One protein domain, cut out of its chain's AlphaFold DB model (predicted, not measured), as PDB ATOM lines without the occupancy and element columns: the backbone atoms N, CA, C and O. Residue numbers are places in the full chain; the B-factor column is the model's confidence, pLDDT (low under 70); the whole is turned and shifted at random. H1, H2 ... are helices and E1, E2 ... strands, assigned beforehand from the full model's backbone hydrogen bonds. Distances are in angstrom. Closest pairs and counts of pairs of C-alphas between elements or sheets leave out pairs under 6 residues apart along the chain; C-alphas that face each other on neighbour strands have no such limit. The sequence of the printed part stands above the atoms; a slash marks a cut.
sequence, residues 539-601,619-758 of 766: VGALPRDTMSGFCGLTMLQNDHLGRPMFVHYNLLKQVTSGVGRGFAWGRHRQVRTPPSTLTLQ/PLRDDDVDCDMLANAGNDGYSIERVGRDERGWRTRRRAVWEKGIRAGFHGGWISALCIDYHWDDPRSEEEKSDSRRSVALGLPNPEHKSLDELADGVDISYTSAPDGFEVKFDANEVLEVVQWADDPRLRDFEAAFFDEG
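This is residues 539 to 601 and 619 to 758 of the 766 residues of an uncharacterized protein of Rhodotorula sp. CCFEE 5036 (UniProt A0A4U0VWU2). A strongly twisted five-stranded sheet and the hairpin E5 E6, which covers part of one of its faces, make a small sandwich; H1 and the hairpin E7 E8 pack on each other beyond it, and H2 and H3 form a head at one end of the long axis, with H5 at the other end. The printed part has 203 residues with five named helices and nine named strands, in the order E1 E2 E3 E4 H1 E5 E6 H2 H3 E7 E8 H4 E9 H5. The large sheet runs E3 E2 E1 E4 E9, antiparallel throughout. The class is mixed, with 88 residues, under half, in named elements. The whole is loose, with a radius of gyration of the C-alphas of 20.7 A, and elongated, spanning 71 by 39 by 27 A.

E1, residues 539 to 541, begins at C-alpha 539 (75.138, -6.975, 30.373). E2 is residues 552 to 558, 15.9 A long, E3 564 to 568 and E4 587 to 591. H1, residues 647 to 661, is 22.4 A long. E5, 662 to 668, and E6, 674 to 680, measure 19.6 A and 20.3 A. H2 is 686 to 697, 16.2 A, and H3 708 to 712. E7 is 719 to 721, E8 727 to 729, H4 732 to 735 and E9 736 to 740. H5, 750 to 756, ends at C-alpha 756 (73.493, -19.900, 49.663).

E1, E2 and E3 form a meander, each strand the antiparallel neighbour of the one before; with E4, the antiparallel neighbour of E1, they make a Greek key. Within hydrogen-bond range are N 540 and O 554, at 2.9 A, across the neighbours E1 and E2; N 557 and O 566, at 2.9 A, across E2 and E3; N 539 and O 589, at 2.8 A, across E1 and E4; and N 588 and O 739, at 2.9 A, across E4 and E9. The hairpin E5 E6, with N 663 and O 679 at 2.9 A, is face to face with this sheet, a sandwich whose planes stand 27 degrees apart. The closest C-alphas of E2 and E6 are those of Gly 552 and Ile 676, 4.7 A apart. H4 only grazes the large sheet. In the hairpin E7 E8, N 720 and O 728 are 2.9 A apart; the closest C-alphas of H1 and E8, Arg 654 and Val 728, are 5.9 A apart. H2 touches H3 with residues 693 to 697 alone, C-alphas 693 and 712 being closest at 5.0 A. H5 is not on the large sheet. Every O i to N i+4 pair is within hydrogen-bond range in H2, H3 and H5, and 9 of 11 in H1; H4 is too short for one.

The C-alphas farthest apart, those of His 705 and Gly 758, are 73.7 A apart. Residues 602 to 618 are not printed, and C-alphas 601 and 619 are 21.2 A apart across the cut. The link E3 to E4 is long. The mean pLDDT of the printed part is 87.1; residues 576, 595 to 601, 619, 670 to 671 and 721 are under 70.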
ATOM      1  N   VAL A 539      75.930  -5.755  30.602       96.94
ATOM      2  CA  VAL A 539      75.138  -6.975  30.373       96.94
ATOM      3  C   VAL A 539      75.705  -8.137  31.181       96.94
ATOM      4  O   VAL A 539      76.743  -8.685  30.817       96.94
ATOM      5  N   GLY A 540      75.022  -8.545  32.253       96.25
ATOM      6  CA  GLY A 540      75.337  -9.761  33.008       96.25
ATOM      7  C   GLY A 540      74.901 -11.016  32.245       96.25
ATOM      8  O   GLY A 540      73.742 -11.116  31.835       96.25
ATOM      9  N   ALA A 541      75.821 -11.963  32.041       95.31
ATOM     10  CA  ALA A 541      75.662 -13.042  31.069       95.31
ATOM     11  C   ALA A 541      76.107 -14.422  31.570       95.31
ATOM     12  O   ALA A 541      76.930 -14.557  32.486       95.31
ATOM     13  N   LEU A 542      75.595 -15.452  30.890       94.06
ATOM     14  CA  LEU A 542      76.002 -16.843  31.085       94.06
ATOM     15  C   LEU A 542      77.529 -17.001  30.900       94.06
ATOM     16  O   LEU A 542      78.115 -16.315  30.050       94.06
ATOM     17  N   PRO A 543      78.188 -17.945  31.606       94.06
ATOM     18  CA  PRO A 543      79.643 -18.140  31.531       94.06
ATOM     19  C   PRO A 543      80.208 -18.429  30.130       94.06
ATOM     20  O   PRO A 543      81.420 -18.374  29.935       94.06
ATOM     21  N   ARG A 544      79.359 -18.802  29.164       92.06
ATOM     22  CA  ARG A 544      79.722 -19.155  27.782       92.06
ATOM     23  C   ARG A 544      78.647 -18.675  26.811       92.06
ATOM     24  O   ARG A 544      77.566 -18.261  27.226       92.06
ATOM     25  N   ASP A 545      78.964 -18.699  25.524       91.56
ATOM     26  CA  ASP A 545      78.022 -18.363  24.458       91.56
ATOM     27  C   ASP A 545      76.977 -19.473  24.268       91.56
ATOM     28  O   ASP A 545      77.239 -20.655  24.505       91.56
ATOM     29  N   THR A 546      75.781 -19.079  23.842       87.88
ATOM     30  CA  THR A 546      74.714 -19.988  23.408       87.88
ATOM     31  C   THR A 546      74.766 -20.168  21.888       87.88
ATOM     32  O   THR A 546      75.604 -19.579  21.206       87.88
ATOM     33  N   MET A 547      73.829 -20.931  21.313       85.44
ATOM     34  CA  MET A 547      73.689 -21.040  19.852       85.44
ATOM     35  C   MET A 547      73.405 -19.703  19.144       85.44
ATOM     36  O   MET A 547      73.599 -19.625  17.936       85.44
ATOM     37  N   SER A 548      72.949 -18.668  19.861       86.69
ATOM     38  CA  SER A 548      72.734 -17.318  19.321       86.69
ATOM     39  C   SER A 548      73.828 -16.316  19.727       86.69
ATOM     40  O   SER A 548      73.657 -15.123  19.503       86.69
ATOM     41  N   GLY A 549      74.953 -16.782  20.287       91.38
ATOM     42  CA  GLY A 549      76.083 -15.943  20.700       91.38
ATOM     43  C   GLY A 549      76.073 -15.586  22.189       91.38
ATOM     44  O   GLY A 549      75.611 -16.369  23.029       91.38
ATOM     45  N   PHE A 550      76.619 -14.417  22.522       93.81
ATOM     46  CA  PHE A 550      76.721 -13.923  23.895       93.81
ATOM     47  C   PHE A 550      75.323 -13.734  24.489       93.81
ATOM     48  O   PHE A 550      74.528 -12.982  23.951       93.81
ATOM     49  N   CYS A 551      75.006 -14.432  25.583       93.12
ATOM     50  CA  CYS A 551      73.662 -14.406  26.159       93.12
ATOM     51  C   CYS A 551      73.631 -13.689  27.508       93.12
ATOM     52  O   CYS A 551      73.925 -14.282  28.552       93.12
ATOM     53  N   GLY A 552      73.257 -12.412  27.471       94.44
ATOM     54  CA  GLY A 552      72.865 -11.639  28.638       94.44
ATOM     55  C   GLY A 552      71.479 -12.004  29.144       94.44
ATOM     56  O   GLY A 552      70.554 -12.169  28.352       94.44
ATOM     57  N   LEU A 553      71.334 -12.090  30.468       92.50
ATOM     58  CA  LEU A 553      70.074 -12.394  31.163       92.50
ATOM     59  C   LEU A 553      69.829 -11.466  32.371       92.50
ATOM     60  O   LEU A 553      68.978 -11.732  33.221       92.50
ATOM     61  N   THR A 554      70.628 -10.411  32.520       94.31
ATOM     62  CA  THR A 554      70.698  -9.579  33.728       94.31
ATOM     63  C   THR A 554      71.223  -8.190  33.381       94.31
ATOM     64  O   THR A 554      72.221  -8.072  32.666       94.31
ATOM     65  N   MET A 555      70.598  -7.143  33.918       96.50
ATOM     66  CA  MET A 555      71.165  -5.793  33.920       96.50
ATOM     67  C   MET A 555      72.175  -5.708  35.064       96.50
ATOM     68  O   MET A 555      71.830  -5.886  36.232       96.50
ATOM     69  N   LEU A 556      73.441  -5.477  34.727       97.50
ATOM     70  CA  LEU A 556      74.519  -5.275  35.685       97.50
ATOM     71  C   LEU A 556      74.778  -3.774  35.797       97.50
ATOM     72  O   LEU A 556      75.364  -3.148  34.914       97.50
ATOM     73  N   GLN A 557      74.274  -3.178  36.868       97.38
ATOM     74  CA  GLN A 557      74.182  -1.734  37.030       97.38
ATOM     75  C   GLN A 557      75.255  -1.243  38.018       97.38
ATOM     76  O   GLN A 557      75.534  -1.882  39.035       97.38
ATOM     77  N   ASN A 558      75.918  -0.138  37.671       96.62
ATOM     78  CA  ASN A 558      77.175   0.299  38.289       96.62
ATOM     79  C   ASN A 558      76.977   1.394  39.357       96.62
ATOM     80  O   ASN A 558      75.949   2.067  39.379       96.62
ATOM     81  N   ASP A 559      77.957   1.591  40.241       96.38
ATOM     82  CA  ASP A 559      77.995   2.706  41.198       96.38
ATOM     83  C   ASP A 559      78.542   4.007  40.572       96.38
ATOM     84  O   ASP A 559      78.878   4.080  39.387       96.38
ATOM     85  N   HIS A 560      78.641   5.054  41.392       95.06
ATOM     86  CA  HIS A 560      79.191   6.368  41.044       95.06
ATOM     87  C   HIS A 560      80.659   6.359  40.551       95.06
ATOM     88  O   HIS A 560      81.062   7.296  39.868       95.06
ATOM     89  N   LEU A 561      81.444   5.311  40.838       92.88
ATOM     90  CA  LEU A 561      82.813   5.126  40.327       92.88
ATOM     91  C   LEU A 561      82.842   4.347  39.003       92.88
ATOM     92  O   LEU A 561      83.859   4.324  38.313       92.88
ATOM     93  N   GLY A 562      81.731   3.690  38.657       93.75
ATOM     94  CA  GLY A 562      81.616   2.789  37.516       93.75
ATOM     95  C   GLY A 562      81.888   1.320  37.845       93.75
ATOM     96  O   GLY A 562      82.117   0.544  36.923       93.75
ATOM     97  N   ARG A 563      81.869   0.921  39.125       93.81
ATOM     98  CA  ARG A 563      82.054  -0.480  39.549       93.81
ATOM     99  C   ARG A 563      80.711  -1.213  39.667       93.81
ATOM    100  O   ARG A 563      79.737  -0.569  40.062       93.81
ATOM    101  N   PRO A 564      80.643  -2.540  39.443       96.00
ATOM    102  CA  PRO A 564      79.406  -3.308  39.597       96.00
ATOM    103  C   PRO A 564      78.766  -3.116  40.974       96.00
ATOM    104  O   PRO A 564      79.443  -3.225  41.999       96.00
ATOM    105  N   MET A 565      77.468  -2.813  41.010       96.75
ATOM    106  CA  MET A 565      76.753  -2.448  42.240       96.75
ATOM    107  C   MET A 565      75.438  -3.202  42.418       96.75
ATOM    108  O   MET A 565      75.115  -3.597  43.535       96.75
ATOM    109  N   PHE A 566      74.708  -3.426  41.330       98.12
ATOM    110  CA  PHE A 566      73.358  -3.976  41.320       98.12
ATOM    111  C   PHE A 566      73.250  -5.072  40.258       98.12
ATOM    112  O   PHE A 566      73.620  -4.865  39.101       98.12
ATOM    113  N   VAL A 567      72.767  -6.245  40.664       97.56
ATOM    114  CA  VAL A 567      72.533  -7.407  39.801       97.56
ATOM    115  C   VAL A 567      71.023  -7.565  39.660       97.56
ATOM    116  O   VAL A 567      70.369  -8.198  40.490       97.56
ATOM    117  N   HIS A 568      70.468  -6.939  38.624       95.50
ATOM    118  CA  HIS A 568      69.035  -6.911  38.351       95.50
ATOM    119  C   HIS A 568      68.695  -8.005  37.329       95.50
ATOM    120  O   HIS A 568      68.884  -7.854  36.118       95.50
ATOM    121  N   TYR A 569      68.246  -9.163  37.821       91.88
ATOM    122  CA  TYR A 569      68.149 -10.417  37.055       91.88
ATOM    123  C   TYR A 569      66.812 -10.568  36.299       91.88
ATOM    124  O   TYR A 569      66.152 -11.611  36.288       91.88
ATOM    125  N   ASN A 570      66.441  -9.478  35.624       86.50
ATOM    126  CA  ASN A 570      65.143  -9.208  35.012       86.50
ATOM    127  C   ASN A 570      64.675 -10.219  33.944       86.50
ATOM    128  O   ASN A 570      63.475 -10.505  33.864       86.50
ATOM    129  N   LEU A 571      65.586 -10.761  33.131       84.31
ATOM    130  CA  LEU A 571      65.288 -11.815  32.149       84.31
ATOM    131  C   LEU A 571      65.452 -13.208  32.757       84.31
ATOM    132  O   LEU A 571      64.637 -14.090  32.498       84.31
ATOM    133  N   LEU A 572      66.474 -13.391  33.596       81.69
ATOM    134  CA  LEU A 572      66.826 -14.671  34.205       81.69
ATOM    135  C   LEU A 572      65.625 -15.327  34.904       81.69
ATOM    136  O   LEU A 572      65.342 -16.490  34.638       81.69
ATOM    137  N   LYS A 573      64.851 -14.545  35.675       72.44
ATOM    138  CA  LYS A 573      63.631 -14.979  36.391       72.44
ATOM    139  C   LYS A 573      62.516 -15.570  35.507       72.44
ATOM    140  O   LYS A 573      61.531 -16.078  36.034       72.44
ATOM    141  N   GLN A 574      62.647 -15.474  34.182       71.56
ATOM    142  CA  GLN A 574      61.703 -15.974  33.175       71.56
ATOM    143  C   GLN A 574      62.205 -17.264  32.494       71.56
ATOM    144  O   GLN A 574      61.469 -17.889  31.731       71.56
ATOM    145  N   VAL A 575      63.450 -17.677  32.761       73.00
ATOM    146  CA  VAL A 575      64.038 -18.911  32.231       73.00
ATOM    147  C   VAL A 575      63.410 -20.116  32.934       73.00
ATOM    148  O   VAL A 575      63.332 -20.181  34.160       73.00
ATOM    149  N   THR A 576      62.938 -21.078  32.143       59.31
ATOM    150  CA  THR A 576      62.140 -22.214  32.634       59.31
ATOM    151  C   THR A 576      62.984 -23.381  33.146       59.31
ATOM    152  O   THR A 576      62.511 -24.164  33.967       59.31
ATOM    153  N   SER A 577      64.217 -23.544  32.652       70.81
ATOM    154  CA  SER A 577      65.143 -24.609  33.063       70.81
ATOM    155  C   SER A 577      66.568 -24.371  32.540       70.81
ATOM    156  O   SER A 577      66.802 -23.505  31.701       70.81
ATOM    157  N   GLY A 578      67.526 -25.177  33.010       76.12
ATOM    158  CA  GLY A 578      68.889 -25.232  32.461       76.12
ATOM    159  C   GLY A 578      69.873 -24.194  33.012       76.12
ATOM    160  O   GLY A 578      71.057 -24.270  32.693       76.12
ATOM    161  N   VAL A 579      69.417 -23.272  33.863       83.75
ATOM    162  CA  VAL A 579      70.255 -22.254  34.514       83.75
ATOM    163  C   VAL A 579      70.137 -22.376  36.042       83.75
ATOM    164  O   VAL A 579      69.104 -22.798  36.565       83.75
ATOM    165  N   GLY A 580      71.218 -22.099  36.775       85.75
ATOM    166  CA  GLY A 580      71.335 -22.377  38.212       85.75
ATOM    167  C   GLY A 580      72.768 -22.212  38.725       85.75
ATOM    168  O   GLY A 580      73.637 -21.798  37.966       85.75
ATOM    169  N   ARG A 581      73.011 -22.554  40.000       91.31
ATOM    170  CA  ARG A 581      74.291 -22.368  40.717       91.31
ATOM    171  C   ARG A 581      75.486 -22.972  39.963       91.31
ATOM    172  O   ARG A 581      75.535 -24.182  39.750       91.31
ATOM    173  N   GLY A 582      76.462 -22.133  39.621       91.00
ATOM    174  CA  GLY A 582      77.629 -22.447  38.792       91.00
ATOM    175  C   GLY A 582      77.432 -22.143  37.300       91.00
ATOM    176  O   GLY A 582      78.279 -22.525  36.488       91.00
ATOM    177  N   PHE A 583      76.309 -21.525  36.916       91.56
ATOM    178  CA  PHE A 583      75.965 -21.238  35.521       91.56
ATOM    179  C   PHE A 583      75.020 -20.039  35.315       91.56
ATOM    180  O   PHE A 583      74.801 -19.651  34.170       91.56
ATOM    181  N   ALA A 584      74.460 -19.429  36.367       91.12
ATOM    182  CA  ALA A 584      73.564 -18.276  36.233       91.12
ATOM    183  C   ALA A 584      74.290 -17.036  35.702       91.12
ATOM    184  O   ALA A 584      73.763 -16.316  34.854       91.12
ATOM    185  N   TRP A 585      75.530 -16.841  36.149       94.62
ATOM    186  CA  TRP A 585      76.409 -15.768  35.708       94.62
ATOM    187  C   TRP A 585      77.850 -16.271  35.622       94.62
ATOM    188  O   TRP A 585      78.233 -17.209  36.315       94.62
ATOM    189  N   GLY A 586      78.670 -15.638  34.787       95.25
ATOM    190  CA  GLY A 586      80.115 -15.905  34.774       95.25
ATOM    191  C   GLY A 586      80.959 -14.852  34.069       95.25
ATOM    192  O   GLY A 586      82.157 -14.757  34.321       95.25
ATOM    193  N   ARG A 587      80.342 -14.022  33.225       96.75
ATOM    194  CA  ARG A 587      80.975 -12.886  32.547       96.75
ATOM    195  C   ARG A 587      79.962 -11.764  32.349       96.75
ATOM    196  O   ARG A 587      78.755 -11.976  32.473       96.75
ATOM    197  N   HIS A 588      80.437 -10.566  32.051       97.19
ATOM    198  CA  HIS A 588      79.587  -9.465  31.618       97.19
ATOM    199  C   HIS A 588      80.247  -8.662  30.499       97.19
ATOM    200  O   HIS A 588      81.473  -8.626  30.410       97.19
ATOM    201  N   ARG A 589      79.438  -8.020  29.651       95.56
ATOM    202  CA  ARG A 589      79.915  -7.057  28.650       95.56
ATOM    203  C   ARG A 589      79.680  -5.643  29.170       95.56
ATOM    204  O   ARG A 589      78.580  -5.349  29.636       95.56
ATOM    205  N   GLN A 590      80.687  -4.781  29.094       94.12
ATOM    206  CA  GLN A 590      80.607  -3.408  29.597       94.12
ATOM    207  C   GLN A 590      81.304  -2.396  28.689       94.12
ATOM    208  O   GLN A 590      82.101  -2.759  27.823       94.12
ATOM    209  N   VAL A 591      81.010  -1.120  28.939       92.62
ATOM    210  CA  VAL A 591      81.725   0.023  28.363       92.62
ATOM    211  C   VAL A 591      82.998   0.274  29.170       92.62
ATOM    212  O   VAL A 591      82.933   0.376  30.400       92.62
ATOM    213  N   ARG A 592      84.150   0.406  28.504       89.56
ATOM    214  CA  ARG A 592      85.399   0.795  29.171       89.56
ATOM    215  C   ARG A 592      85.257   2.180  29.793       89.56
ATOM    216  O   ARG A 592      84.636   3.084  29.239       89.56
ATOM    217  N   THR A 593      85.881   2.371  30.945       82.31
ATOM    218  CA  THR A 593      86.097   3.705  31.518       82.31
ATOM    219  C   THR A 593      87.108   4.464  30.654       82.31
ATOM    220  O   THR A 593      88.230   3.973  30.531       82.31
ATOM    221  N   PRO A 594      86.769   5.632  30.067       75.25
ATOM    222  CA  PRO A 594      87.698   6.344  29.198       75.25
ATOM    223  C   PRO A 594      88.972   6.762  29.947       75.25
ATOM    224  O   PRO A 594      88.880   7.196  31.106       75.25
ATOM    225  N   PRO A 595      90.146   6.684  29.296       67.81
ATOM    226  CA  PRO A 595      91.389   7.172  29.873       67.81
ATOM    227  C   PRO A 595      91.367   8.698  30.003       67.81
ATOM    228  O   PRO A 595      90.750   9.419  29.209       67.81
ATOM    229  N   SER A 596      92.068   9.195  31.018       59.25
ATOM    230  CA  SER A 596      92.239  10.620  31.310       59.25
ATOM    231  C   SER A 596      93.090  11.323  30.250       59.25
ATOM    232  O   SER A 596      92.660  12.309  29.646       59.25
ATOM    233  N   THR A 597      94.270  10.776  29.963       55.56
ATOM    234  CA  THR A 597      95.287  11.363  29.074       55.56
ATOM    235  C   THR A 597      95.438  10.598  27.756       55.56
ATOM    236  O   THR A 597      96.555  10.313  27.320       55.56
ATOM    237  N   LEU A 598      94.308  10.277  27.108       59.41
ATOM    238  CA  LEU A 598      94.301   9.805  25.717       59.41
ATOM    239  C   LEU A 598      95.097  10.799  24.860       59.41
ATOM    240  O   LEU A 598      94.799  11.994  24.876       59.41
ATOM    241  N   THR A 599      96.121  10.295  24.179       54.41
ATOM    242  CA  THR A 599      97.071  11.073  23.379       54.41
ATOM    243  C   THR A 599      97.320  10.331  22.068       54.41
ATOM    244  O   THR A 599      98.158   9.436  21.982       54.41
ATOM    245  N   LEU A 600      96.560  10.683  21.031       54.84
ATOM    246  CA  LEU A 600      96.562   9.984  19.739       54.84
ATOM    247  C   LEU A 600      97.815  10.249  18.893       54.84
ATOM    248  O   LEU A 600      98.017   9.597  17.877       54.84
ATOM    249  N   GLN A 601      98.698  11.147  19.334       44.84
ATOM    250  CA  GLN A 601      99.976  11.454  18.679       44.84
ATOM    251  C   GLN A 601     101.060  10.365  18.872       44.84
ATOM    252  O   GLN A 601     102.240  10.603  18.612       44.84
ATOM    253  N   PRO A 619      91.364   4.088  37.124       65.56
ATOM    254  CA  PRO A 619      90.325   4.131  36.104       65.56
ATOM    255  C   PRO A 619      88.911   4.312  36.685       65.56
ATOM    256  O   PRO A 619      87.966   4.475  35.910       65.56
ATOM    257  N   LEU A 620      88.729   4.308  38.011       80.19
ATOM    258  CA  LEU A 620      87.437   4.280  38.709       80.19
ATOM    259  C   LEU A 620      87.264   5.492  39.645       80.19
ATOM    260  O   LEU A 620      87.196   5.383  40.868       80.19
ATOM    261  N   ARG A 621      87.167   6.682  39.042       83.62
ATOM    262  CA  ARG A 621      87.043   7.977  39.728       83.62
ATOM    263  C   ARG A 621      85.594   8.468  39.824       83.62
ATOM    264  O   ARG A 621      84.847   8.394  38.855       83.62
ATOM    265  N   ASP A 622      85.232   9.055  40.970       90.50
ATOM    266  CA  ASP A 622      83.999   9.844  41.122       90.50
ATOM    267  C   ASP A 622      84.153  11.190  40.402       90.50
ATOM    268  O   ASP A 622      84.773  12.136  40.923       90.50
ATOM    269  N   ASP A 623      83.574  11.257  39.208       89.62
ATOM    270  CA  ASP A 623      83.640  12.397  38.301       89.62
ATOM    271  C   ASP A 623      82.496  13.410  38.412       89.62
ATOM    272  O   ASP A 623      82.490  14.375  37.656       89.62
ATOM    273  N   ASP A 624      81.639  13.301  39.438       93.31
ATOM    274  CA  ASP A 624      80.512  14.226  39.675       93.31
ATOM    275  C   ASP A 624      79.583  14.368  38.444       93.31
ATOM    276  O   ASP A 624      79.117  15.452  38.101       93.31
ATOM    277  N   VAL A 625      79.344  13.249  37.751       93.75
ATOM    278  CA  VAL A 625      78.592  13.213  36.488       93.75
ATOM    279  C   VAL A 625      77.083  13.224  36.744       93.75
ATOM    280  O   VAL A 625      76.557  12.405  37.502       93.75
ATOM    281  N   ASP A 626      76.382  14.119  36.051       95.38
ATOM    282  CA  ASP A 626      74.919  14.160  35.985       95.38
ATOM    283  C   ASP A 626      74.398  13.988  34.549       95.38
ATOM    284  O   ASP A 626      75.171  13.934  33.589       95.38
ATOM    285  N   CYS A 627      73.078  13.852  34.411       95.81
ATOM    286  CA  CYS A 627      72.390  13.636  33.139       95.81
ATOM    287  C   CYS A 627      72.737  14.664  32.045       95.81
ATOM    288  O   CYS A 627      72.912  14.298  30.880       95.81
ATOM    289  N   ASP A 628      72.890  15.941  32.401       95.88
ATOM    290  CA  ASP A 628      73.061  17.027  31.430       95.88
ATOM    291  C   ASP A 628      74.495  17.106  30.898       95.88
ATOM    292  O   ASP A 628      74.723  17.686  29.836       95.88
ATOM    293  N   MET A 629      75.448  16.470  31.587       95.44
ATOM    294  CA  MET A 629      76.829  16.285  31.129       95.44
ATOM    295  C   MET A 629      76.985  15.165  30.083       95.44
ATOM    296  O   MET A 629      78.076  14.987  29.542       95.44
ATOM    297  N   LEU A 630      75.929  14.386  29.815       95.31
ATOM    298  CA  LEU A 630      75.923  13.313  28.807       95.31
ATOM    299  C   LEU A 630      74.903  13.575  27.682       95.31
ATOM    300  O   LEU A 630      75.179  13.297  26.511       95.31
ATOM    301  N   ALA A 631      73.738  14.135  28.022       95.25
ATOM    302  CA  ALA A 631      72.658  14.419  27.079       95.25
ATOM    303  C   ALA A 631      73.085  15.372  25.945       95.25
ATOM    304  O   ALA A 631      73.858  16.312  26.147       95.25
ATOM    305  N   ASN A 632      72.563  15.135  24.736       94.19
ATOM    306  CA  ASN A 632      72.763  15.944  23.516       94.19
ATOM    307  C   ASN A 632      74.220  16.180  23.066       94.19
ATOM    308  O   ASN A 632      74.426  16.890  22.088       94.19
ATOM    309  N   ALA A 633      75.214  15.536  23.694       92.38
ATOM    310  CA  ALA A 633      76.625  15.647  23.322       92.38
ATOM    311  C   ALA A 633      76.899  15.541  21.807       92.38
ATOM    312  O   ALA A 633      76.441  14.591  21.154       92.38
ATOM    313  N   GLY A 634      77.661  16.494  21.265       89.94
ATOM    314  CA  GLY A 634      78.211  16.431  19.910       89.94
ATOM    315  C   GLY A 634      79.300  15.359  19.760       89.94
ATOM    316  O   GLY A 634      79.654  14.671  20.716       89.94
ATOM    317  N   ASN A 635      79.880  15.230  18.562       88.31
ATOM    318  CA  ASN A 635      81.021  14.322  18.318       88.31
ATOM    319  C   ASN A 635      82.328  14.821  18.973       88.31
ATOM    320  O   ASN A 635      83.299  14.081  19.098       88.31
ATOM    321  N   ASP A 636      82.322  16.078  19.411       85.62
ATOM    322  CA  ASP A 636      83.283  16.734  20.297       85.62
ATOM    323  C   ASP A 636      82.970  16.513  21.795       85.62
ATOM    324  O   ASP A 636      83.670  17.038  22.661       85.62
ATOM    325  N   GLY A 637      81.906  15.779  22.125       88.75
ATOM    326  CA  GLY A 637      81.441  15.549  23.488       88.75
ATOM    327  C   GLY A 637      80.788  16.753  24.177       88.75
ATOM    328  O   GLY A 637      80.503  16.647  25.366       88.75
ATOM    329  N   TYR A 638      80.544  17.886  23.502       90.12
ATOM    330  CA  TYR A 638      79.880  19.034  24.134       90.12
ATOM    331  C   TYR A 638      78.377  18.778  24.325       90.12
ATOM    332  O   TYR A 638      77.601  18.815  23.371       90.12
ATOM    333  N   SER A 639      77.997  18.502  25.573       92.62
ATOM    334  CA  SER A 639      76.649  18.222  26.089       92.62
ATOM    335  C   SER A 639      75.859  19.484  26.483       92.62
ATOM    336  O   SER A 639      76.343  20.605  26.312       92.62
ATOM    337  N   ILE A 640      74.636  19.307  27.014       90.94
ATOM    338  CA  ILE A 640      73.763  20.402  27.496       90.94
ATOM    339  C   ILE A 640      74.463  21.230  28.581       90.94
ATOM    340  O   ILE A 640      74.545  22.454  28.467       90.94
ATOM    341  N   GLU A 641      74.982  20.568  29.616       87.00
ATOM    342  CA  GLU A 641      75.840  21.185  30.626       87.00
ATOM    343  C   GLU A 641      77.295  21.152  30.145       87.00
ATOM    344  O   GLU A 641      77.788  20.119  29.673       87.00
ATOM    345  N   ARG A 642      78.008  22.277  30.266       77.25
ATOM    346  CA  ARG A 642      79.404  22.373  29.812       77.25
ATOM    347  C   ARG A 642      80.361  21.803  30.853       77.25
ATOM    348  O   ARG A 642      80.725  22.477  31.812       77.25
ATOM    349  N   VAL A 643      80.838  20.585  30.605       82.06
ATOM    350  CA  VAL A 643      81.921  19.984  31.397       82.06
ATOM    351  C   VAL A 643      83.250  20.735  31.186       82.06
ATOM    352  O   VAL A 643      83.476  21.358  30.145       82.06
ATOM    353  N   GLY A 644      84.122  20.695  32.197       76.75
ATOM    354  CA  GLY A 644      85.385  21.440  32.238       76.75
ATOM    355  C   GLY A 644      86.411  21.052  31.165       76.75
ATOM    356  O   GLY A 644      86.267  20.060  30.452       76.75
ATOM    357  N   ARG A 645      87.491  21.842  31.079       81.69
ATOM    358  CA  ARG A 645      88.678  21.553  30.248       81.69
ATOM    359  C   ARG A 645      89.810  20.874  31.016       81.69
ATOM    360  O   ARG A 645      90.987  21.108  30.758       81.69
ATOM    361  N   ASP A 646      89.434  20.083  32.009       79.75
ATOM    362  CA  ASP A 646      90.331  19.331  32.868       79.75
ATOM    363  C   ASP A 646      90.235  17.824  32.589       79.75
ATOM    364  O   ASP A 646      89.433  17.349  31.781       79.75
ATOM    365  N   GLU A 647      91.058  17.060  33.298       73.19
ATOM    366  CA  GLU A 647      91.131  15.601  33.225       73.19
ATOM    367  C   GLU A 647      89.756  14.914  33.383       73.19
ATOM    368  O   GLU A 647      89.427  13.982  32.645       73.19
ATOM    369  N   ARG A 648      88.934  15.418  34.317       81.50
ATOM    370  CA  ARG A 648      87.551  14.980  34.563       81.50
ATOM    371  C   ARG A 648      86.665  15.274  33.364       81.50
ATOM    372  O   ARG A 648      86.014  14.369  32.847       81.50
ATOM    373  N   GLY A 649      86.647  16.527  32.907       86.38
ATOM    374  CA  GLY A 649      85.815  16.939  31.786       86.38
ATOM    375  C   GLY A 649      86.127  16.177  30.502       86.38
ATOM    376  O   GLY A 649      85.206  15.791  29.785       86.38
ATOM    377  N   TRP A 650      87.399  15.870  30.239       85.88
ATOM    378  CA  TRP A 650      87.809  15.090  29.064       85.88
ATOM    379  C   TRP A 650      87.272  13.658  29.110       85.88
ATOM    380  O   TRP A 650      86.740  13.156  28.118       85.88
ATOM    381  N   ARG A 651      87.350  13.015  30.278       86.81
ATOM    382  CA  ARG A 651      86.811  11.673  30.522       86.81
ATOM    383  C   ARG A 651      85.282  11.631  30.399       86.81
ATOM    384  O   ARG A 651      84.761  10.738  29.728       86.81
ATOM    385  N   THR A 652      84.568  12.620  30.940       91.44
ATOM    386  CA  THR A 652      83.105  12.738  30.793       91.44
ATOM    387  C   THR A 652      82.685  13.013  29.343       91.44
ATOM    388  O   THR A 652      81.800  12.326  28.839       91.44
ATOM    389  N   ARG A 653      83.366  13.920  28.620       91.06
ATOM    390  CA  ARG A 653      83.117  14.172  27.184       91.06
ATOM    391  C   ARG A 653      83.330  12.908  26.336       91.06
ATOM    392  O   ARG A 653      82.478  12.583  25.515       91.06
ATOM    393  N   ARG A 654      84.417  12.146  26.558       90.69
ATOM    394  CA  ARG A 654      84.673  10.861  25.860       90.69
ATOM    395  C   ARG A 654      83.543   9.868  26.096       90.69
ATOM    396  O   ARG A 654      83.032   9.283  25.146       90.69
ATOM    397  N   ARG A 655      83.119   9.725  27.354       92.12
ATOM    398  CA  ARG A 655      81.998   8.867  27.747       92.12
ATOM    399  C   ARG A 655      80.693   9.261  27.042       92.12
ATOM    400  O   ARG A 655      80.013   8.383  26.518       92.12
ATOM    401  N   ALA A 656      80.373  10.555  26.986       93.62
ATOM    402  CA  ALA A 656      79.163  11.068  26.342       93.62
ATOM    403  C   ALA A 656      79.105  10.775  24.828       93.62
ATOM    404  O   ALA A 656      78.022  10.552  24.289       93.62
ATOM    405  N   VAL A 657      80.260  10.725  24.149       92.88
ATOM    406  CA  VAL A 657      80.367  10.263  22.752       92.88
ATOM    407  C   VAL A 657      80.240   8.738  22.669       92.88
ATOM    408  O   VAL A 657      79.430   8.223  21.899       92.88
ATOM    409  N   TRP A 658      81.016   8.005  23.472       93.00
ATOM    410  CA  TRP A 658      81.076   6.540  23.434       93.00
ATOM    411  C   TRP A 658      79.733   5.867  23.722       93.00
ATOM    412  O   TRP A 658      79.369   4.935  23.005       93.00
ATOM    413  N   GLU A 659      78.959   6.341  24.702       93.62
ATOM    414  CA  GLU A 659      77.652   5.745  25.010       93.62
ATOM    415  C   GLU A 659      76.668   5.829  23.827       93.62
ATOM    416  O   GLU A 659      75.827   4.952  23.665       93.62
ATOM    417  N   LYS A 660      76.787   6.808  22.923       92.62
ATOM    418  CA  LYS A 660      75.860   6.963  21.781       92.62
ATOM    419  C   LYS A 660      76.040   5.921  20.684       92.62
ATOM    420  O   LYS A 660      75.125   5.699  19.888       92.62
ATOM    421  N   GLY A 661      77.199   5.272  20.642       93.44
ATOM    422  CA  GLY A 661      77.441   4.145  19.749       93.44
ATOM    423  C   GLY A 661      76.902   2.812  20.271       93.44
ATOM    424  O   GLY A 661      76.841   1.854  19.512       93.44
ATOM    425  N   ILE A 662      76.482   2.726  21.540       95.12
ATOM    426  CA  ILE A 662      75.969   1.480  22.127       95.12
ATOM    427  C   ILE A 662      74.669   1.052  21.444       95.12
ATOM    428  O   ILE A 662      73.785   1.869  21.180       95.12
ATOM    429  N   ARG A 663      74.570  -0.253  21.181       94.38
ATOM    430  CA  ARG A 663      73.428  -0.921  20.557       94.38
ATOM    431  C   ARG A 663      73.024  -2.136  21.380       94.38
ATOM    432  O   ARG A 663      73.538  -3.237  21.170       94.38
ATOM    433  N   ALA A 664      72.129  -1.939  22.341       92.88
ATOM    434  CA  ALA A 664      71.503  -3.043  23.063       92.88
ATOM    435  C   ALA A 664      70.348  -3.639  22.241       92.88
ATOM    436  O   ALA A 664      69.574  -2.885  21.652       92.88
ATOM    437  N   GLY A 665      70.212  -4.968  22.210       91.38
ATOM    438  CA  GLY A 665      69.128  -5.631  21.479       91.38
ATOM    439  C   GLY A 665      68.898  -7.089  21.882       91.38
ATOM    440  O   GLY A 665      69.822  -7.791  22.295       91.38
ATOM    441  N   PHE A 666      67.648  -7.548  21.758       90.38
ATOM    442  CA  PHE A 666      67.249  -8.925  22.061       90.38
ATOM    443  C   PHE A 666      67.553  -9.900  20.912       90.38
ATOM    444  O   PHE A 666      67.401  -9.560  19.739       90.38
ATOM    445  N   HIS A 667      67.898 -11.146  21.247       89.56
ATOM    446  CA  HIS A 667      68.054 -12.254  20.298       89.56
ATOM    447  C   HIS A 667      67.707 -13.615  20.934       89.56
ATOM    448  O   HIS A 667      67.581 -13.742  22.150       89.56
ATOM    449  N   GLY A 668      67.555 -14.662  20.115       83.94
ATOM    450  CA  GLY A 668      67.198 -16.010  20.584       83.94
ATOM    451  C   GLY A 668      65.686 -16.221  20.737       83.94
ATOM    452  O   GLY A 668      64.917 -15.888  19.839       83.94
ATOM    453  N   GLY A 669      65.260 -16.841  21.838       71.06
ATOM    454  CA  GLY A 669      63.851 -16.984  22.240       71.06
ATOM    455  C   GLY A 669      63.051 -18.153  21.638       71.06
ATOM    456  O   GLY A 669      62.171 -18.673  22.314       71.06
ATOM    457  N   TRP A 670      63.332 -18.603  20.406       64.56
ATOM    458  CA  TRP A 670      62.525 -19.666  19.756       64.56
ATOM    459  C   TRP A 670      63.005 -21.106  20.036       64.56
ATOM    460  O   TRP A 670      62.224 -22.054  19.998       64.56
ATOM    461  N   ILE A 671      64.309 -21.283  20.273       67.12
ATOM    462  CA  ILE A 671      64.964 -22.583  20.565       67.12
ATOM    463  C   ILE A 671      66.049 -22.414  21.649       67.12
ATOM    464  O   ILE A 671      66.321 -23.328  22.422       67.12
ATOM    465  N   SER A 672      66.660 -21.230  21.720       71.06
ATOM    466  CA  SER A 672      67.491 -20.764  22.837       71.06
ATOM    467  C   SER A 672      66.671 -19.874  23.778       71.06
ATOM    468  O   SER A 672      65.573 -19.443  23.421       71.06
ATOM    469  N   ALA A 673      67.214 -19.562  24.958       74.81
ATOM    470  CA  ALA A 673      66.675 -18.507  25.816       74.81
ATOM    471  C   ALA A 673      66.558 -17.166  25.062       74.81
ATOM    472  O   ALA A 673      67.265 -16.933  24.076       74.81
ATOM    473  N   LEU A 674      65.671 -16.285  25.528       85.56
ATOM    474  CA  LEU A 674      65.663 -14.887  25.102       85.56
ATOM    475  C   LEU A 674      66.838 -14.175  25.783       85.56
ATOM    476  O   LEU A 674      66.868 -14.044  27.005       85.56
ATOM    477  N   CYS A 675      67.807 -13.761  24.979       89.56
ATOM    478  CA  CYS A 675      69.064 -13.155  25.394       89.56
ATOM    479  C   CYS A 675      69.091 -11.666  25.027       89.56
ATOM    480  O   CYS A 675      68.407 -11.243  24.093       89.56
ATOM    481  N   ILE A 676      69.933 -10.889  25.706       92.88
ATOM    482  CA  ILE A 676      70.327  -9.537  25.289       92.88
ATOM    483  C   ILE A 676      71.852  -9.436  25.168       92.88
ATOM    484  O   ILE A 676      72.577 -10.088  25.920       92.88
ATOM    485  N   ASP A 677      72.337  -8.613  24.242       92.19
ATOM    486  CA  ASP A 677      73.758  -8.287  24.087       92.19
ATOM    487  C   ASP A 677      73.947  -6.819  23.657       92.19
ATOM    488  O   ASP A 677      72.986  -6.167  23.239       92.19
ATOM    489  N   TYR A 678      75.180  -6.304  23.745       89.31
ATOM    490  CA  TYR A 678      75.581  -5.046  23.106       89.31
ATOM    491  C   TYR A 678      76.498  -5.277  21.906       89.31
ATOM    492  O   TYR A 678      77.491  -6.004  21.993       89.31
ATOM    493  N   HIS A 679      76.258  -4.504  20.853       92.25
ATOM    494  CA  HIS A 679      77.291  -4.084  19.908       92.25
ATOM    495  C   HIS A 679      77.596  -2.587  20.096       92.25
ATOM    496  O   HIS A 679      76.921  -1.892  20.864       92.25
ATOM    497  N   TRP A 680      78.658  -2.106  19.447       94.06
ATOM    498  CA  TRP A 680      78.979  -0.684  19.362       94.06
ATOM    499  C   TRP A 680      79.188  -0.309  17.898       94.06
ATOM    500  O   TRP A 680      80.075  -0.864  17.248       94.06
ATOM    501  N   ASP A 681      78.384   0.633  17.419       93.06
ATOM    502  CA  ASP A 681      78.522   1.255  16.106       93.06
ATOM    503  C   ASP A 681      79.092   2.666  16.266       93.06
ATOM    504  O   ASP A 681      78.864   3.330  17.276       93.06
ATOM    505  N   ASP A 682      79.723   3.193  15.221       92.06
ATOM    506  CA  ASP A 682      80.034   4.621  15.154       92.06
ATOM    507  C   ASP A 682      78.727   5.458  15.186       92.06
ATOM    508  O   ASP A 682      77.898   5.307  14.282       92.06
ATOM    509  N   PRO A 683      78.508   6.338  16.190       92.12
ATOM    510  CA  PRO A 683      77.285   7.140  16.314       92.12
ATOM    511  C   PRO A 683      77.150   8.258  15.268       92.12
ATOM    512  O   PRO A 683      76.106   8.918  15.216       92.12
ATOM    513  N   ARG A 684      78.186   8.492  14.453       91.94
ATOM    514  CA  ARG A 684      78.164   9.445  13.340       91.94
ATOM    515  C   ARG A 684      77.372   8.879  12.158       91.94
ATOM    516  O   ARG A 684      77.552   7.727  11.759       91.94
ATOM    517  N   SER A 685      76.536   9.716  11.557       91.56
ATOM    518  CA  SER A 685      75.952   9.483  10.232       91.56
ATOM    519  C   SER A 685      77.028   9.458   9.138       91.56
ATOM    520  O   SER A 685      78.152   9.922   9.333       91.56
ATOM    521  N   GLU A 686      76.689   8.945   7.951       90.81
ATOM    522  CA  GLU A 686      77.611   8.970   6.805       90.81
ATOM    523  C   GLU A 686      77.920  10.391   6.309       90.81
ATOM    524  O   GLU A 686      78.997  10.622   5.766       90.81
ATOM    525  N   GLU A 687      77.032  11.356   6.567       90.50
ATOM    526  CA  GLU A 687      77.262  12.787   6.333       90.50
ATOM    527  C   GLU A 687      78.319  13.331   7.310       90.50
ATOM    528  O   GLU A 687      79.372  13.787   6.872       90.50
ATOM    529  N   GLU A 688      78.137  13.132   8.625       90.19
ATOM    530  CA  GLU A 688      79.136  13.488   9.653       90.19
ATOM    531  C   GLU A 688      80.509  12.829   9.391       90.19
ATOM    532  O   GLU A 688      81.554  13.444   9.622       90.19
ATOM    533  N   LYS A 689      80.537  11.587   8.886       90.06
ATOM    534  CA  LYS A 689      81.772  10.882   8.485       90.06
ATOM    535  C   LYS A 689      82.396  11.476   7.220       90.06
ATOM    536  O   LYS A 689      83.614  11.622   7.161       90.06
ATOM    537  N   SER A 690      81.591  11.814   6.211       89.00
ATOM    538  CA  SER A 690      82.045  12.465   4.974       89.00
ATOM    539  C   SER A 690      82.689  13.823   5.262       89.00
ATOM    540  O   SER A 690      83.825  14.077   4.853       89.00
ATOM    541  N   ASP A 691      82.020  14.648   6.066       88.25
ATOM    542  CA  ASP A 691      82.523  15.958   6.475       88.25
ATOM    543  C   ASP A 691      83.765  15.840   7.366       88.25
ATOM    544  O   ASP A 691      84.695  16.631   7.219       88.25
ATOM    545  N   SER A 692      83.851  14.807   8.215       87.06
ATOM    546  CA  SER A 692      85.079  14.498   8.967       87.06
ATOM    547  C   SER A 692      86.262  14.213   8.030       87.06
ATOM    548  O   SER A 692      87.328  14.803   8.210       87.06
ATOM    549  N   ARG A 693      86.081  13.371   6.995       88.31
ATOM    550  CA  ARG A 693      87.138  13.072   6.005       88.31
ATOM    551  C   ARG A 693      87.571  14.332   5.259       88.31
ATOM    552  O   ARG A 693      88.763  14.612   5.182       88.31
ATOM    553  N   ARG A 694      86.612  15.119   4.757       86.81
ATOM    554  CA  ARG A 694      86.872  16.374   4.028       86.81
ATOM    555  C   ARG A 694      87.556  17.432   4.900       86.81
ATOM    556  O   ARG A 694      88.482  18.089   4.436       86.81
ATOM    557  N   SER A 695      87.147  17.567   6.162       84.75
ATOM    558  CA  SER A 695      87.748  18.492   7.130       84.75
ATOM    559  C   SER A 695      89.220  18.161   7.400       84.75
ATOM    560  O   SER A 695      90.075  19.043   7.334       84.75
ATOM    561  N   VAL A 696      89.544  16.877   7.606       83.06
ATOM    562  CA  VAL A 696      90.936  16.420   7.757       83.06
ATOM    563  C   VAL A 696      91.718  16.573   6.445       83.06
ATOM    564  O   VAL A 696      92.840  17.077   6.469       83.06
ATOM    565  N   ALA A 697      91.125  16.225   5.298       86.00
ATOM    566  CA  ALA A 697      91.750  16.340   3.977       86.00
ATOM    567  C   ALA A 697      92.166  17.777   3.615       86.00
ATOM    568  O   ALA A 697      93.217  17.969   3.005       86.00
ATOM    569  N   LEU A 698      91.406  18.795   4.042       85.69
ATOM    570  CA  LEU A 698      91.775  20.212   3.887       85.69
ATOM    571  C   LEU A 698      93.069  20.596   4.633       85.69
ATOM    572  O   LEU A 698      93.699  21.591   4.279       85.69
ATOM    573  N   GLY A 699      93.465  19.829   5.654       82.12
ATOM    574  CA  GLY A 699      94.723  20.002   6.384       82.12
ATOM    575  C   GLY A 699      95.910  19.216   5.811       82.12
ATOM    576  O   GLY A 699      97.031  19.391   6.293       82.12
ATOM    577  N   LEU A 700      95.700  18.350   4.813       82.69
ATOM    578  CA  LEU A 700      96.755  17.503   4.252       82.69
ATOM    579  C   LEU A 700      97.543  18.217   3.134       82.69
ATOM    580  O   LEU A 700      96.959  18.933   2.317       82.69
ATOM    581  N   PRO A 701      98.868  17.995   3.022       84.38
ATOM    582  CA  PRO A 701      99.637  18.455   1.871       84.38
ATOM    583  C   PRO A 701      99.128  17.821   0.568       84.38
ATOM    584  O   PRO A 701      99.096  16.598   0.446       84.38
ATOM    585  N   ASN A 702      98.808  18.647  -0.433       86.38
ATOM    586  CA  ASN A 702      98.357  18.204  -1.758       86.38
ATOM    587  C   ASN A 702      99.391  18.528  -2.863       86.38
ATOM    588  O   ASN A 702      99.166  19.441  -3.661       86.38
ATOM    589  N   PRO A 703     100.538  17.820  -2.927       81.12
ATOM    590  CA  PRO A 703     101.556  18.045  -3.958       81.12
ATOM    591  C   PRO A 703     101.147  17.522  -5.347       81.12
ATOM    592  O   PRO A 703     101.776  17.877  -6.337       81.12
ATOM    593  N   GLU A 704     100.113  16.678  -5.427       84.69
ATOM    594  CA  GLU A 704      99.636  16.054  -6.671       84.69
ATOM    595  C   GLU A 704      98.441  16.798  -7.299       84.69
ATOM    596  O   GLU A 704      97.932  16.376  -8.334       84.69
ATOM    597  N   HIS A 705      97.989  17.904  -6.690       85.56
ATOM    598  CA  HIS A 705      96.813  18.686  -7.103       85.56
ATOM    599  C   HIS A 705      95.509  17.871  -7.258       85.56
ATOM    600  O   HIS A 705      94.640  18.221  -8.057       85.56
ATOM    601  N   LYS A 706      95.348  16.820  -6.444       87.12
ATOM    602  CA  LYS A 706      94.114  16.028  -6.320       87.12
ATOM    603  C   LYS A 706      92.921  16.890  -5.909       87.12
ATOM    604  O   LYS A 706      93.089  17.892  -5.205       87.12
ATOM    605  N   SER A 707      91.716  16.486  -6.306       89.88
ATOM    606  CA  SER A 707      90.477  17.078  -5.794       89.88
ATOM    607  C   SER A 707      90.284  16.776  -4.302       89.88
ATOM    608  O   SER A 707      90.879  15.844  -3.761       89.88
ATOM    609  N   LEU A 708      89.432  17.548  -3.619       86.56
ATOM    610  CA  LEU A 708      89.176  17.338  -2.188       86.56
ATOM    611  C   LEU A 708      88.590  15.948  -1.892       86.56
ATOM    612  O   LEU A 708      88.895  15.382  -0.850       86.56
ATOM    613  N   ASP A 709      87.800  15.380  -2.804       87.25
ATOM    614  CA  ASP A 709      87.222  14.047  -2.619       87.25
ATOM    615  C   ASP A 709      88.261  12.930  -2.837       87.25
ATOM    616  O   ASP A 709      88.264  11.954  -2.093       87.25
ATOM    617  N   GLU A 710      89.222  13.107  -3.752       86.75
ATOM    618  CA  GLU A 710      90.386  12.208  -3.905       86.75
ATOM    619  C   GLU A 710      91.415  12.338  -2.767       86.75
ATOM    620  O   GLU A 710      92.217  11.429  -2.560       86.75
ATOM    621  N   LEU A 711      91.428  13.467  -2.048       85.06
ATOM    622  CA  LEU A 711      92.198  13.641  -0.809       85.06
ATOM    623  C   LEU A 711      91.463  13.109   0.426       85.06
ATOM    624  O   LEU A 711      92.119  12.818   1.419       85.06
ATOM    625  N   ALA A 712      90.128  13.057   0.391       87.00
ATOM    626  CA  ALA A 712      89.277  12.564   1.472       87.00
ATOM    627  C   ALA A 712      89.095  11.037   1.430       87.00
ATOM    628  O   ALA A 712      88.807  10.426   2.463       87.00
ATOM    629  N   ASP A 713      89.269  10.412   0.262       85.06
ATOM    630  CA  ASP A 713      89.336   8.958   0.149       85.06
ATOM    631  C   ASP A 713      90.580   8.403   0.866       85.06
ATOM    632  O   ASP A 713      91.664   8.985   0.842       85.06
ATOM    633  N   GLY A 714      90.408   7.288   1.575       76.06
ATOM    634  CA  GLY A 714      91.444   6.701   2.431       76.06
ATOM    635  C   GLY A 714      91.822   7.493   3.698       76.06
ATOM    636  O   GLY A 714      92.671   7.014   4.451       76.06
ATOM    637  N   VAL A 715      91.213   8.653   3.983       84.19
ATOM    638  CA  VAL A 715      91.476   9.410   5.225       84.19
ATOM    639  C   VAL A 715      90.968   8.653   6.445       84.19
ATOM    640  O   VAL A 715      89.791   8.282   6.521       84.19
ATOM    641  N   ASP A 716      91.847   8.478   7.434       81.38
ATOM    642  CA  ASP A 716      91.456   7.908   8.716       81.38
ATOM    643  C   ASP A 716      90.588   8.894   9.512       81.38
ATOM    644  O   ASP A 716      91.002  10.000   9.851       81.38
ATOM    645  N   ILE A 717      89.371   8.449   9.823       83.00
ATOM    646  CA  ILE A 717      88.418   9.119  10.714       83.00
ATOM    647  C   ILE A 717      88.099   8.258  11.941       83.00
ATOM    648  O   ILE A 717      87.091   8.487  12.615       83.00
ATOM    649  N   SER A 718      88.938   7.260  12.252       79.50
ATOM    650  CA  SER A 718      88.854   6.451  13.474       79.50
ATOM    651  C   SER A 718      88.980   7.290  14.746       79.50
ATOM    652  O   SER A 718      88.660   6.806  15.828       79.50
ATOM    653  N   TYR A 719      89.377   8.558  14.637       76.56
ATOM    654  CA  TYR A 719      89.380   9.526  15.721       76.56
ATOM    655  C   TYR A 719      88.837  10.896  15.294       76.56
ATOM    656  O   TYR A 719      88.788  11.230  14.111       76.56
ATOM    657  N   THR A 720      88.466  11.698  16.291       73.75
ATOM    658  CA  THR A 720      88.213  13.140  16.163       73.75
ATOM    659  C   THR A 720      89.111  13.877  17.151       73.75
ATOM    660  O   THR A 720      89.215  13.476  18.312       73.75
ATOM    661  N   SER A 721      89.714  14.980  16.703       68.25
ATOM    662  CA  SER A 721      90.336  15.991  17.563       68.25
ATOM    663  C   SER A 721      89.555  17.299  17.422       68.25
ATOM    664  O   SER A 721      89.308  17.757  16.306       68.25
ATOM    665  N   ALA A 722      89.113  17.876  18.538       75.31
ATOM    666  CA  ALA A 722      88.420  19.160  18.566       75.31
ATOM    667  C   ALA A 722      89.421  20.321  18.762       75.31
ATOM    668  O   ALA A 722      90.473  20.119  19.373       75.31
ATOM    669  N   PRO A 723      89.096  21.564  18.343       75.38
ATOM    670  CA  PRO A 723      90.015  22.708  18.435       75.38
ATOM    671  C   PRO A 723      90.486  23.082  19.849       75.38
ATOM    672  O   PRO A 723      91.378  23.916  19.991       75.38
ATOM    673  N   ASP A 724      89.890  22.509  20.899       81.94
ATOM    674  CA  ASP A 724      90.298  22.695  22.290       81.94
ATOM    675  C   ASP A 724      91.144  21.549  22.873       81.94
ATOM    676  O   ASP A 724      91.346  21.497  24.085       81.94
ATOM    677  N   GLY A 725      91.656  20.652  22.023       77.94
ATOM    678  CA  GLY A 725      92.527  19.541  22.421       77.94
ATOM    679  C   GLY A 725      91.784  18.329  22.991       77.94
ATOM    680  O   GLY A 725      92.409  17.425  23.541       77.94
ATOM    681  N   PHE A 726      90.454  18.294  22.878       83.75
ATOM    682  CA  PHE A 726      89.681  17.092  23.167       83.75
ATOM    683  C   PHE A 726      89.853  16.061  22.043       83.75
ATOM    684  O   PHE A 726      89.578  16.346  20.881       83.75
ATOM    685  N   GLU A 727      90.261  14.848  22.413       82.75
ATOM    686  CA  GLU A 727      90.458  13.714  21.504       82.75
ATOM    687  C   GLU A 727      89.574  12.525  21.896       82.75
ATOM    688  O   GLU A 727      89.485  12.182  23.082       82.75
ATOM    689  N   VAL A 728      88.969  11.860  20.907       85.81
ATOM    690  CA  VAL A 728      88.163  10.638  21.078       85.81
ATOM    691  C   VAL A 728      88.347   9.682  19.893       85.81
ATOM    692  O   VAL A 728      88.398  10.119  18.744       85.81
ATOM    693  N   LYS A 729      88.444   8.375  20.177       85.44
ATOM    694  CA  LYS A 729      88.552   7.288  19.188       85.44
ATOM    695  C   LYS A 729      87.207   6.555  19.034       85.44
ATOM    696  O   LYS A 729      86.500   6.354  20.022       85.44
ATOM    697  N   PHE A 730      86.877   6.163  17.806       88.00
ATOM    698  CA  PHE A 730      85.634   5.533  17.346       88.00
ATOM    699  C   PHE A 730      85.900   4.076  16.922       88.00
ATOM    700  O   PHE A 730      85.872   3.740  15.741       88.00
ATOM    701  N   ASP A 731      86.207   3.212  17.890       84.25
ATOM    702  CA  ASP A 731      86.580   1.808  17.666       84.25
ATOM    703  C   ASP A 731      85.923   0.915  18.727       84.25
ATOM    704  O   ASP A 731      86.165   1.073  19.925       84.25
ATOM    705  N   ALA A 732      85.105  -0.043  18.288       83.81
ATOM    706  CA  ALA A 732      84.341  -0.928  19.168       83.81
ATOM    707  C   ALA A 732      85.216  -1.715  20.165       83.81
ATOM    708  O   ALA A 732      84.750  -2.036  21.257       83.81
ATOM    709  N   ASN A 733      86.478  -2.003  19.820       83.25
ATOM    710  CA  ASN A 733      87.415  -2.738  20.679       83.25
ATOM    711  C   ASN A 733      87.942  -1.880  21.844       83.25
ATOM    712  O   ASN A 733      88.323  -2.409  22.893       83.25
ATOM    713  N   GLU A 734      87.949  -0.558  21.664       81.56
ATOM    714  CA  GLU A 734      88.313   0.424  22.688       81.56
ATOM    715  C   GLU A 734      87.116   0.742  23.582       81.56
ATOM    716  O   GLU A 734      87.274   0.906  24.788       81.56
ATOM    717  N   VAL A 735      85.904   0.788  23.014       88.19
ATOM    718  CA  VAL A 735      84.698   1.140  23.776       88.19
ATOM    719  C   VAL A 735      84.152  -0.033  24.591       88.19
ATOM    720  O   VAL A 735      83.715   0.181  25.720       88.19
ATOM    721  N   LEU A 736      84.162  -1.261  24.062       91.62
ATOM    722  CA  LEU A 736      83.571  -2.432  24.719       91.62
ATOM    723  C   LEU A 736      84.608  -3.460  25.179       91.62
ATOM    724  O   LEU A 736      85.621  -3.709  24.531       91.62
ATOM    725  N   GLU A 737      84.292  -4.139  26.281       92.38
ATOM    726  CA  GLU A 737      85.042  -5.293  26.775       92.38
ATOM    727  C   GLU A 737      84.128  -6.355  27.404       92.38
ATOM    728  O   GLU A 737      82.969  -6.089  27.730       92.38
ATOM    729  N   VAL A 738      84.659  -7.571  27.574       94.44
ATOM    730  CA  VAL A 738      84.000  -8.677  28.282       94.44
ATOM    731  C   VAL A 738      84.869  -9.099  29.464       94.44
ATOM    732  O   VAL A 738      85.981  -9.590  29.273       94.44
ATOM    733  N   VAL A 739      84.348  -8.931  30.676       94.94
ATOM    734  CA  VAL A 739      85.038  -9.203  31.947       94.94
ATOM    735  C   VAL A 739      84.472 -10.479  32.566       94.94
ATOM    736  O   VAL A 739      83.253 -10.673  32.576       94.94
ATOM    737  N   GLN A 740      85.327 -11.368  33.085       96.50
ATOM    738  CA  GLN A 740      84.852 -12.540  33.828       96.50
ATOM    739  C   GLN A 740      84.466 -12.119  35.246       96.50
ATOM    740  O   GLN A 740      85.158 -11.332  35.884       96.50
ATOM    741  N   TRP A 741      83.380 -12.670  35.783       95.69
ATOM    742  CA  TRP A 741      82.951 -12.354  37.151       95.69
ATOM    743  C   TRP A 741      83.989 -12.792  38.188       95.69
ATOM    744  O   TRP A 741      84.114 -12.144  39.217       95.69
ATOM    745  N   ALA A 742      84.776 -13.832  37.891       93.44
ATOM    746  CA  ALA A 742      85.880 -14.285  38.736       93.44
ATOM    747  C   ALA A 742      86.995 -13.235  38.937       93.44
ATOM    748  O   ALA A 742      87.715 -13.318  39.933       93.44
ATOM    749  N   ASP A 743      87.112 -12.260  38.028       90.56
ATOM    750  CA  ASP A 743      88.137 -11.212  38.063       90.56
ATOM    751  C   ASP A 743      87.671  -9.945  38.816       90.56
ATOM    752  O   ASP A 743      88.506  -9.136  39.218       90.56
ATOM    753  N   ASP A 744      86.361  -9.770  39.053       90.94
ATOM    754  CA  ASP A 744      85.810  -8.639  39.818       90.94
ATOM    755  C   ASP A 744      85.517  -9.038  41.287       90.94
ATOM    756  O   ASP A 744      84.690  -9.927  41.531       90.94
ATOM    757  N   PRO A 745      86.118  -8.368  42.297       89.31
ATOM    758  CA  PRO A 745      85.947  -8.720  43.714       89.31
ATOM    759  C   PRO A 745      84.508  -8.653  44.259       89.31
ATOM    760  O   PRO A 745      84.198  -9.289  45.268       89.31
ATOM    761  N   ARG A 746      83.606  -7.896  43.620       92.44
ATOM    762  CA  ARG A 746      82.187  -7.811  44.004       92.44
ATOM    763  C   ARG A 746      81.346  -8.904  43.343       92.44
ATOM    764  O   ARG A 746      80.289  -9.254  43.878       92.44
ATOM    765  N   LEU A 747      81.801  -9.475  42.226       95.44
ATOM    766  CA  LEU A 747      81.047 -10.457  41.439       95.44
ATOM    767  C   LEU A 747      81.520 -11.905  41.602       95.44
ATOM    768  O   LEU A 747      80.674 -12.798  41.561       95.44
ATOM    769  N   ARG A 748      82.815 -12.153  41.842       92.88
ATOM    770  CA  ARG A 748      83.400 -13.507  41.933       92.88
ATOM    771  C   ARG A 748      82.602 -14.441  42.834       92.88
ATOM    772  O   ARG A 748      82.239 -15.545  42.441       92.88
ATOM    773  N   ASP A 749      82.307 -13.956  44.034       92.69
ATOM    774  CA  ASP A 749      81.632 -14.711  45.088       92.69
ATOM    775  C   ASP A 749      80.115 -14.411  45.145       92.69
ATOM    776  O   ASP A 749      79.421 -14.858  46.060       92.69
ATOM    777  N   PHE A 750      79.576 -13.649  44.177       95.62
ATOM    778  CA  PHE A 750      78.166 -13.236  44.150       95.62
ATOM    779  C   PHE A 750      77.219 -14.413  43.932       95.62
ATOM    780  O   PHE A 750      76.257 -14.551  44.682       95.62
ATOM    781  N   GLU A 751      77.469 -15.256  42.924       95.31
ATOM    782  CA  GLU A 751      76.550 -16.353  42.589       95.31
ATOM    783  C   GLU A 751      76.407 -17.320  43.773       95.31
ATOM    784  O   GLU A 751      75.292 -17.660  44.169       95.31
ATOM    785  N   ALA A 752      77.531 -17.704  44.387       95.38
ATOM    786  CA  ALA A 752      77.533 -18.528  45.590       95.38
ATOM    787  C   ALA A 752      76.743 -17.858  46.725       95.38
ATOM    788  O   ALA A 752      75.825 -18.469  47.259       95.38
ATOM    789  N   ALA A 753      77.024 -16.585  47.034       95.06
ATOM    790  CA  ALA A 753      76.304 -15.841  48.067       95.06
ATOM    791  C   ALA A 753      74.788 -15.747  47.805       95.06
ATOM    792  O   ALA A 753      74.007 -15.882  48.742       95.06
ATOM    793  N   PHE A 754      74.356 -15.552  46.556       96.25
ATOM    794  CA  PHE A 754      72.938 -15.490  46.192       96.25
ATOM    795  C   PHE A 754      72.226 -16.831  46.421       96.25
ATOM    796  O   PHE A 754      71.190 -16.870  47.084       96.25
ATOM    797  N   PHE A 755      72.782 -17.938  45.917       95.62
ATOM    798  CA  PHE A 755      72.167 -19.259  46.090       95.62
ATOM    799  C   PHE A 755      72.248 -19.774  47.535       95.62
ATOM    800  O   PHE A 755      71.316 -20.434  47.989       95.62
ATOM    801  N   ASP A 756      73.315 -19.459  48.272       96.50
ATOM    802  CA  ASP A 756      73.493 -19.900  49.663       96.50
ATOM    803  C   ASP A 756      72.492 -19.231  50.624       96.50
ATOM    804  O   ASP A 756      72.100 -19.841  51.615       96.50
ATOM    805  N   GLU A 757      72.027 -18.015  50.317       96.00
ATOM    806  CA  GLU A 757      70.944 -17.338  51.050       96.00
ATOM    807  C   GLU A 757      69.526 -17.749  50.581       96.00
ATOM    808  O   GLU A 757      68.528 -17.200  51.055       96.00
ATOM    809  N   GLY A 758      69.420 -18.729  49.674       93.00
ATOM    810  CA  GLY A 758      68.152 -19.269  49.167       93.00
ATOM    811  C   GLY A 758      67.655 -18.656  47.854       93.00
ATOM    812  O   GLY A 758      66.484 -18.820  47.514       93.00
TER     813      GLY A 758